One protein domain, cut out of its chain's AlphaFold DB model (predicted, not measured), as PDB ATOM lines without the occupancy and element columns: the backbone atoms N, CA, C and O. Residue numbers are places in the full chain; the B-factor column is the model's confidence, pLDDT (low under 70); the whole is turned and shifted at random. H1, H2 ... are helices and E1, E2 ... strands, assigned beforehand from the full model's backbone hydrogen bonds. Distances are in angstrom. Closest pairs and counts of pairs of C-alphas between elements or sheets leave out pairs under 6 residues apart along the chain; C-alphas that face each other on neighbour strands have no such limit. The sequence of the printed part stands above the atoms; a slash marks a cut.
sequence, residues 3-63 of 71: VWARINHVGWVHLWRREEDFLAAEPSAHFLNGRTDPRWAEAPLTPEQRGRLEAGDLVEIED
ATOM      1  N   VAL A   3      46.954 -33.770  28.510       96.75
ATOM      2  CA  VAL A   3      48.070 -34.099  27.612       96.75
ATOM      3  C   VAL A   3      48.690 -32.814  27.098       96.75
ATOM      4  O   VAL A   3      48.056 -31.760  27.110       96.75
ATOM      5  N   TRP A   4      49.909 -32.916  26.593       98.06
ATOM      6  CA  TRP A   4      50.631 -31.790  26.023       98.06
ATOM      7  C   TRP A   4      50.635 -31.902  24.511       98.06
ATOM      8  O   TRP A   4      51.046 -32.924  23.965       98.06
ATOM      9  N   ALA A   5      50.154 -30.863  23.839       98.06
ATOM     10  CA  ALA A   5      50.010 -30.824  22.395       98.06
ATOM     11  C   ALA A   5      50.849 -29.702  21.785       98.06
ATOM     12  O   ALA A   5      50.989 -28.630  22.370       98.06
ATOM     13  N   ARG A   6      51.376 -29.935  20.582       98.00
ATOM     14  CA  ARG A   6      52.026 -28.907  19.760       98.00
ATOM     15  C   ARG A   6      51.718 -29.135  18.290       98.00
ATOM     16  O   ARG A   6      51.770 -30.275  17.828       98.00
ATOM     17  N   ILE A   7      51.476 -28.060  17.546       97.38
ATOM     18  CA  ILE A   7      51.363 -28.111  16.086       97.38
ATOM     19  C   ILE A   7      52.671 -27.622  15.466       97.38
ATOM     20  O   ILE A   7      53.233 -26.606  15.872       97.38
ATOM     21  N   ASN A   8      53.192 -28.356  14.487       94.94
ATOM     22  CA  ASN A   8      54.335 -27.890  13.709       94.94
ATOM     23  C   ASN A   8      53.894 -26.994  12.539       94.94
ATOM     24  O   ASN A   8      52.723 -26.932  12.182       94.94
ATOM     25  N   HIS A   9      54.847 -26.337  11.878       91.12
ATOM     26  CA  HIS A   9      54.563 -25.398  10.784       91.12
ATOM     27  C   HIS A   9      53.770 -25.990   9.594       91.12
ATOM     28  O   HIS A   9      53.216 -25.238   8.798       91.12
ATOM     29  N   VAL A  10      53.711 -27.320   9.450       92.44
ATOM     30  CA  VAL A  10      52.977 -28.013   8.374       92.44
ATOM     31  C   VAL A  10      51.549 -28.388   8.806       92.44
ATOM     32  O   VAL A  10      50.734 -28.789   7.977       92.44
ATOM     33  N   GLY A  11      51.206 -28.230  10.087       93.69
ATOM     34  CA  GLY A  11      49.888 -28.569  10.629       93.69
ATOM     35  C   GLY A  11      49.786 -29.985  11.199       93.69
ATOM     36  O   GLY A  11      48.677 -30.468  11.432       93.69
ATOM     37  N   TRP A  12      50.914 -30.666  11.421       96.75
ATOM     38  CA  TRP A  12      50.905 -31.927  12.159       96.75
ATOM     39  C   TRP A  12      50.897 -31.673  13.656       96.75
ATOM     40  O   TRP A  12      51.604 -30.790  14.146       96.75
ATOM     41  N   VAL A  13      50.125 -32.487  14.362       97.62
ATOM     42  CA  VAL A  13      49.944 -32.422  15.806       97.62
ATOM     43  C   VAL A  13      50.800 -33.503  16.449       97.62
ATOM     44  O   VAL A  13      50.749 -34.672  16.062       97.62
ATOM     45  N   HIS A  14      51.557 -33.098  17.457       98.00
ATOM     46  CA  HIS A  14      52.298 -33.972  18.350       98.00
ATOM     47  C   HIS A  14      51.624 -33.984  19.716       98.00
ATOM     48  O   HIS A  14      51.253 -32.917  20.207       98.00
ATOM     49  N   LEU A  15      51.499 -35.165  20.326       97.75
ATOM     50  CA  LEU A  15      50.933 -35.337  21.662       97.75
ATOM     51  C   LEU A  15      51.907 -36.075  22.586       97.75
ATOM     52  O   LEU A  15      52.393 -37.159  22.250       97.75
ATOM     53  N   TRP A  16      52.127 -35.525  23.776       97.75
ATOM     54  CA  TRP A  16      52.891 -36.128  24.867       97.75
ATOM     55  C   TRP A  16      52.002 -36.335  26.094       97.75
ATOM     56  O   TRP A  16      51.048 -35.588  26.328       97.75
ATOM     57  N   ARG A  17      52.326 -37.350  26.902       95.50
ATOM     58  CA  ARG A  17      51.625 -37.598  28.173       95.50
ATOM     59  C   ARG A  17      52.043 -36.608  29.253       95.50
ATOM     60  O   ARG A  17      51.247 -36.318  30.140       95.50
ATOM     61  N   ARG A  18      53.287 -36.133  29.192       95.88
ATOM     62  CA  ARG A  18      53.900 -35.227  30.164       95.88
ATOM     63  C   ARG A  18      54.635 -34.108  29.442       95.88
ATOM     64  O   ARG A  18      55.123 -34.309  28.332       95.88
ATOM     65  N   GLU A  19      54.729 -32.948  30.081       96.94
ATOM     66  CA  GLU A  19      55.508 -31.815  29.565       96.94
ATOM     67  C   GLU A  19      56.994 -32.171  29.485       96.94
ATOM     68  O   GLU A  19      57.682 -31.830  28.524       96.94
ATOM     69  N   GLU A  20      57.473 -32.905  30.493       97.06
ATOM     70  CA  GLU A  20      58.877 -33.285  30.638       97.06
ATOM     71  C   GLU A  20      59.394 -34.077  29.433       97.06
ATOM     72  O   GLU A  20      60.542 -33.885  29.045       97.06
ATOM     73  N   ASP A  21      58.550 -34.902  28.806       96.31
ATOM     74  CA  ASP A  21      58.921 -35.679  27.620       96.31
ATOM     75  C   ASP A  21      59.293 -34.736  26.458       96.31
ATOM     76  O   ASP A  21      60.306 -34.921  25.787       96.31
ATOM     77  N   PHE A  22      58.529 -33.658  26.257       95.75
ATOM     78  CA  PHE A  22      58.868 -32.647  25.253       95.75
ATOM     79  C   PHE A  22      60.167 -31.911  25.608       95.75
ATOM     80  O   PHE A  22      61.032 -31.729  24.750       95.75
ATOM     81  N   LEU A  23      60.321 -31.500  26.870       96.06
ATOM     82  CA  LEU A  23      61.492 -30.744  27.333       96.06
ATOM     83  C   LEU A  23      62.786 -31.572  27.284       96.06
ATOM     84  O   LEU A  23      63.857 -31.020  27.035       96.06
ATOM     85  N   ALA A  24      62.684 -32.887  27.472       96.81
ATOM     86  CA  ALA A  24      63.780 -33.841  27.331       96.81
ATOM     87  C   ALA A  24      64.076 -34.226  25.866       96.81
ATOM     88  O   ALA A  24      64.994 -35.005  25.618       96.81
ATOM     89  N   ALA A  25      63.341 -33.661  24.899       94.69
ATOM     90  CA  ALA A  25      63.404 -34.009  23.480       94.69
ATOM     91  C   ALA A  25      63.061 -35.484  23.178       94.69
ATOM     92  O   ALA A  25      63.527 -36.045  22.184       94.69
ATOM     93  N   GLU A  26      62.206 -36.095  24.001       96.44
ATOM     94  CA  GLU A  26      61.651 -37.423  23.753       96.44
ATOM     95  C   GLU A  26      60.604 -37.380  22.622       96.44
ATOM     96  O   GLU A  26      59.905 -36.372  22.416       96.44
ATOM     97  N   PRO A  27      60.452 -38.478  21.860       95.44
ATOM     98  CA  PRO A  27      59.447 -38.561  20.813       95.44
ATOM     99  C   PRO A  27      58.027 -38.412  21.375       95.44
ATOM    100  O   PRO A  27      57.691 -38.923  22.444       95.44
ATOM    101  N   SER A  28      57.158 -37.746  20.610       96.38
ATOM    102  CA  SER A  28      55.731 -37.664  20.928       96.38
ATOM    103  C   SER A  28      55.092 -39.045  20.898       96.38
ATOM    104  O   SER A  28      55.299 -39.802  19.948       96.38
ATOM    105  N   ALA A  29      54.258 -39.343  21.889       95.75
ATOM    106  CA  ALA A  29      53.556 -40.618  21.974       95.75
ATOM    107  C   ALA A  29      52.540 -40.806  20.833       95.75
ATOM    108  O   ALA A  29      52.355 -41.926  20.361       95.75
ATOM    109  N   HIS A  30      51.929 -39.718  20.350       96.12
ATOM    110  CA  HIS A  30      51.129 -39.733  19.124       96.12
ATOM    111  C   HIS A  30      51.522 -38.598  18.183       96.12
ATOM    112  O   HIS A  30      51.881 -37.498  18.612       96.12
ATOM    113  N   PHE A  31      51.419 -38.887  16.886       95.62
ATOM    114  CA  PHE A  31      51.690 -37.963  15.795       95.62
ATOM    115  C   PHE A  31      50.634 -38.147  14.705       95.62
ATOM    116  O   PHE A  31      50.442 -39.257  14.208       95.62
ATOM    117  N   LEU A  32      49.927 -37.072  14.363       96.19
ATOM    118  CA  LEU A  32      48.759 -37.127  13.484       96.19
ATOM    119  C   LEU A  32      48.597 -35.842  12.667       96.19
ATOM    120  O   LEU A  32      49.161 -34.790  12.982       96.19
ATOM    121  N   ASN A  33      47.803 -35.920  11.603       95.12
ATOM    122  CA  ASN A  33      47.507 -34.771  10.761       95.12
ATOM    123  C   ASN A  33      46.312 -33.992  11.328       95.12
ATOM    124  O   ASN A  33      45.171 -34.445  11.233       95.12
ATOM    125  N   GLY A  34      46.562 -32.792  11.856       93.88
ATOM    126  CA  GLY A  34      45.528 -31.971  12.491       93.88
ATOM    127  C   GLY A  34      44.442 -31.459  11.542       93.88
ATOM    128  O   GLY A  34      43.441 -30.918  11.996       93.88
ATOM    129  N   ARG A  35      44.600 -31.602  10.221       91.75
ATOM    130  CA  ARG A  35      43.571 -31.196   9.248       91.75
ATOM    131  C   ARG A  35      42.567 -32.293   8.932       91.75
ATOM    132  O   ARG A  35      41.473 -31.987   8.474       91.75
ATOM    133  N   THR A  36      42.959 -33.552   9.095       94.38
ATOM    134  CA  THR A  36      42.168 -34.699   8.629       94.38
ATOM    135  C   THR A  36      41.795 -35.658   9.741       94.38
ATOM    136  O   THR A  36      40.925 -36.497   9.535       94.38
ATOM    137  N   ASP A  37      42.460 -35.580  10.892       95.81
ATOM    138  CA  ASP A  37      42.157 -36.461  12.006       95.81
ATOM    139  C   ASP A  37      40.849 -36.033  12.703       95.81
ATOM    140  O   ASP A  37      40.753 -34.898  13.182       95.81
ATOM    141  N   PRO A  38      39.835 -36.915  12.761       93.94
ATOM    142  CA  PRO A  38      38.541 -36.578  13.343       93.94
ATOM    143  C   PRO A  38      38.626 -36.353  14.856       93.94
ATOM    144  O   PRO A  38      38.014 -35.416  15.359       93.94
ATOM    145  N   ARG A  39      39.453 -37.127  15.577       93.88
ATOM    146  CA  ARG A  39      39.613 -36.969  17.032       93.88
ATOM    147  C   ARG A  39      40.223 -35.615  17.362       93.88
ATOM    148  O   ARG A  39      39.808 -34.965  18.313       93.88
ATOM    149  N   TRP A  40      41.180 -35.157  16.554       95.25
ATOM    150  CA  TRP A  40      41.716 -33.805  16.692       95.25
ATOM    151  C   TRP A  40      40.692 -32.719  16.354       95.25
ATOM    152  O   TRP A  40      40.610 -31.711  17.056       95.25
ATOM    153  N   ALA A  41      39.908 -32.904  15.289       93.56
ATOM    154  CA  ALA A  41      38.884 -31.941  14.895       93.56
ATOM    155  C   ALA A  41      37.821 -31.740  15.992       93.56
ATOM    156  O   ALA A  41      37.354 -30.619  16.194       93.56
ATOM    157  N   GLU A  42      37.490 -32.810  16.717       93.50
ATOM    158  CA  GLU A  42      36.522 -32.834  17.817       93.50
ATOM    159  C   GLU A  42      37.147 -32.534  19.194       93.50
ATOM    160  O   GLU A  42      36.440 -32.524  20.203       93.50
ATOM    161  N   ALA A  43      38.456 -32.259  19.261       94.12
ATOM    162  CA  ALA A  43      39.144 -31.977  20.516       94.12
ATOM    163  C   ALA A  43      38.533 -30.746  21.224       94.12
ATOM    164  O   ALA A  43      38.370 -29.691  20.593       94.12
ATOM    165  N   PRO A  44      38.241 -30.825  22.537       94.00
ATOM    166  CA  PRO A  44      37.611 -29.741  23.292       94.00
ATOM    167  C   PRO A  44      38.630 -28.636  23.628       94.00
ATOM    168  O   PRO A  44      39.078 -28.489  24.764       94.00
ATOM    169  N   LEU A  45      39.020 -27.865  22.612       95.94
ATOM    170  CA  LEU A  45      39.989 -26.775  22.708       95.94
ATOM    171  C   LEU A  45      39.288 -25.432  22.907       95.94
ATOM    172  O   LEU A  45      38.387 -25.068  22.145       95.94
ATOM    173  N   THR A  46      39.753 -24.646  23.874       96.88
ATOM    174  CA  THR A  46      39.352 -23.241  23.981       96.88
ATOM    175  C   THR A  46      39.948 -22.415  22.830       96.88
ATOM    176  O   THR A  46      40.956 -22.814  22.232       96.88
ATOM    177  N   PRO A  47      39.381 -21.232  22.509       96.56
ATOM    178  CA  PRO A  47      39.944 -20.349  21.486       96.56
ATOM    179  C   PRO A  47      41.402 -19.956  21.757       96.56
ATOM    180  O   PRO A  47      42.201 -19.879  20.827       96.56
ATOM    181  N   GLU A  48      41.764 -19.755  23.027       97.50
ATOM    182  CA  GLU A  48      43.135 -19.434  23.431       97.50
ATOM    183  C   GLU A  48      44.088 -20.607  23.175       97.50
ATOM    184  O   GLU A  48      45.137 -20.425  22.560       97.50
ATOM    185  N   GLN A  49      43.704 -21.824  23.583       97.62
ATOM    186  CA  GLN A  49      44.505 -23.024  23.331       97.62
ATOM    187  C   GLN A  49      44.720 -23.235  21.833       97.62
ATOM    188  O   GLN A  49      45.840 -23.507  21.410       97.62
ATOM    189  N   ARG A  50      43.665 -23.064  21.026       95.81
ATOM    190  CA  ARG A  50      43.747 -23.180  19.568       95.81
ATOM    191  C   ARG A  50      44.726 -22.164  18.980       95.81
ATOM    192  O   ARG A  50      45.628 -22.574  18.260       95.81
ATOM    193  N   GLY A  51      44.610 -20.887  19.346       96.81
ATOM    194  CA  GLY A  51      45.510 -19.847  18.842       96.81
ATOM    195  C   GLY A  51      46.978 -20.092  19.209       96.81
ATOM    196  O   GLY A  51      47.862 -19.920  18.374       96.81
ATOM    197  N   ARG A  52      47.247 -20.562  20.433       98.06
ATOM    198  CA  ARG A  52      48.605 -20.924  20.874       98.06
ATOM    199  C   ARG A  52      49.160 -22.136  20.127       98.06
ATOM    200  O   ARG A  52      50.300 -22.108  19.670       98.06
ATOM    201  N   LEU A  53      48.347 -23.173  19.937       97.19
ATOM    202  CA  LEU A  53      48.721 -24.339  19.137       97.19
ATOM    203  C   LEU A  53      49.048 -23.942  17.694       97.19
ATOM    204  O   LEU A  53      50.068 -24.370  17.167       97.19
ATOM    205  N   GLU A  54      48.234 -23.089  17.070       94.31
ATOM    206  CA  GLU A  54      48.466 -22.573  15.713       94.31
ATOM    207  C   GLU A  54      49.733 -21.704  15.612       94.31
ATOM    208  O   GLU A  54      50.382 -21.695  14.566       94.31
ATOM    209  N   ALA A  55      50.132 -21.033  16.698       96.38
ATOM    210  CA  ALA A  55      51.413 -20.327  16.804       96.38
ATOM    211  C   ALA A  55      52.621 -21.268  17.006       96.38
ATOM    212  O   ALA A  55      53.771 -20.836  16.903       96.38
ATOM    213  N   GLY A  56      52.375 -22.558  17.249       96.62
ATOM    214  CA  GLY A  56      53.401 -23.575  17.461       96.62
ATOM    215  C   GLY A  56      53.868 -23.716  18.910       96.62
ATOM    216  O   GLY A  56      54.914 -24.339  19.139       96.62
ATOM    217  N   ASP A  57      53.114 -23.173  19.868       97.88
ATOM    218  CA  ASP A  57      53.361 -23.353  21.298       97.88
ATOM    219  C   ASP A  57      53.057 -24.791  21.736       97.88
ATOM    220  O   ASP A  57      52.210 -25.485  21.165       97.88
ATOM    221  N   LEU A  58      53.724 -25.215  22.811       98.00
ATOM    222  CA  LEU A  58      53.312 -26.379  23.584       98.00
ATOM    223  C   LEU A  58      52.175 -25.967  24.534       98.00
ATOM    224  O   LEU A  58      52.306 -25.003  25.293       98.00
ATOM    225  N   VAL A  59      51.055 -26.685  24.483       98.12
ATOM    226  CA  VAL A  59      49.831 -26.346  25.218       98.12
ATOM    227  C   VAL A  59      49.281 -27.580  25.924       98.12
ATOM    228  O   VAL A  59      49.134 -28.636  25.308       98.12
ATOM    229  N   GLU A  60      48.931 -27.441  27.204       97.94
ATOM    230  CA  GLU A  60      48.172 -28.463  27.924       97.94
ATOM    231  C   GLU A  60      46.703 -28.436  27.474       97.94
ATOM    232  O   GLU A  60      46.031 -27.399  27.515       97.94
ATOM    233  N   ILE A  61      46.200 -29.589  27.042       96.88
ATOM    234  CA  ILE A  61      44.828 -29.779  26.573       96.88
ATOM    235  C   ILE A  61      44.209 -31.013  27.229       96.88
ATOM    236  O   ILE A  61      44.889 -31.838  27.842       96.88
ATOM    237  N   GLU A  62      42.894 -31.157  27.111       96.00
ATOM    238  CA  GLU A  62      42.259 -32.440  27.398       96.00
ATOM    239  C   GLU A  62      42.574 -33.445  26.290       96.00
ATOM    240  O   GLU A  62      42.568 -33.084  25.115       96.00
ATOM    241  N   ASP A  63      42.872 -34.687  26.673       94.25
ATOM    242  CA  ASP A  63      43.128 -35.772  25.731       94.25
ATOM    243  C   ASP A  63      41.948 -35.926  24.759       94.25
ATOM    244  O   ASP A  63      40.849 -36.258  25.211       94.25
TER     245      ASP A  63
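This is residues 3 to 63 of the 71 residues of an uncharacterized protein of Holophagaceae bacterium (UniProt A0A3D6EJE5). A small, strongly twisted sheet of four short strands has a helix over each face, H3 over one and the shorter H1 over the other. H2 only grazes the sheet. The 61 printed residues hold three named helices and four named strands in the order E1, E2, H1, E3, H2, H3, E4, of mixed class; the sheet's order is E3, E2, E1, E4, all antiparallel. The whole is compact and rounded, with a radius of gyration of the C-alphas of 10.6 A and spans of 27 by 21 by 21 A.

Begin at E1, residues 3 to 7, which forms a hairpin with E2, residues 12 to 16, at 157 degrees; N 6 and O 14 are 3.0 A apart, within hydrogen-bond range. H1, residues 19 to 23, is on the sheet at a height of 8.9 A; its closest C-alpha pair with E1 is Glu 19 and Trp 4, 6.0 A. Edge strand E3, residues 30 to 33, is antiparallel to E2, with N 13 and O 32 at 2.9 A. H2, residues 38 to 41, only grazes the sheet with residues 39 to 41. H3, residues 47 to 54, is on the opposite face from H1, at a height of 8.2 A, and runs along the strands, at 8 degrees to E1 on the local plane; the closest C-alphas of H3 and E1 are those of Leu 53 and Ile 7, 5.5 A apart. Edge strand E4, residues 59 to 62, is antiparallel to E1 at 125 degrees, with N 5 and O 59 at 2.9 A. In H1 and H3 every O i to N i+4 pair is within hydrogen-bond range; H2 is too short for one.

Find C-alpha 3 at (48.070, -34.099, 27.612), where E1 begins its 13.4 A. E2 measures 13.5 A, E3 10.4 A and H3 10.5 A; E4 ends at C-alpha 62, (42.259, -32.440, 27.398).

The C-alphas farthest apart, Ala 24 and Pro 38, are 29.0 A apart. The printed part has no cut and no long link, and no printed residue is under 70 in pLDDT.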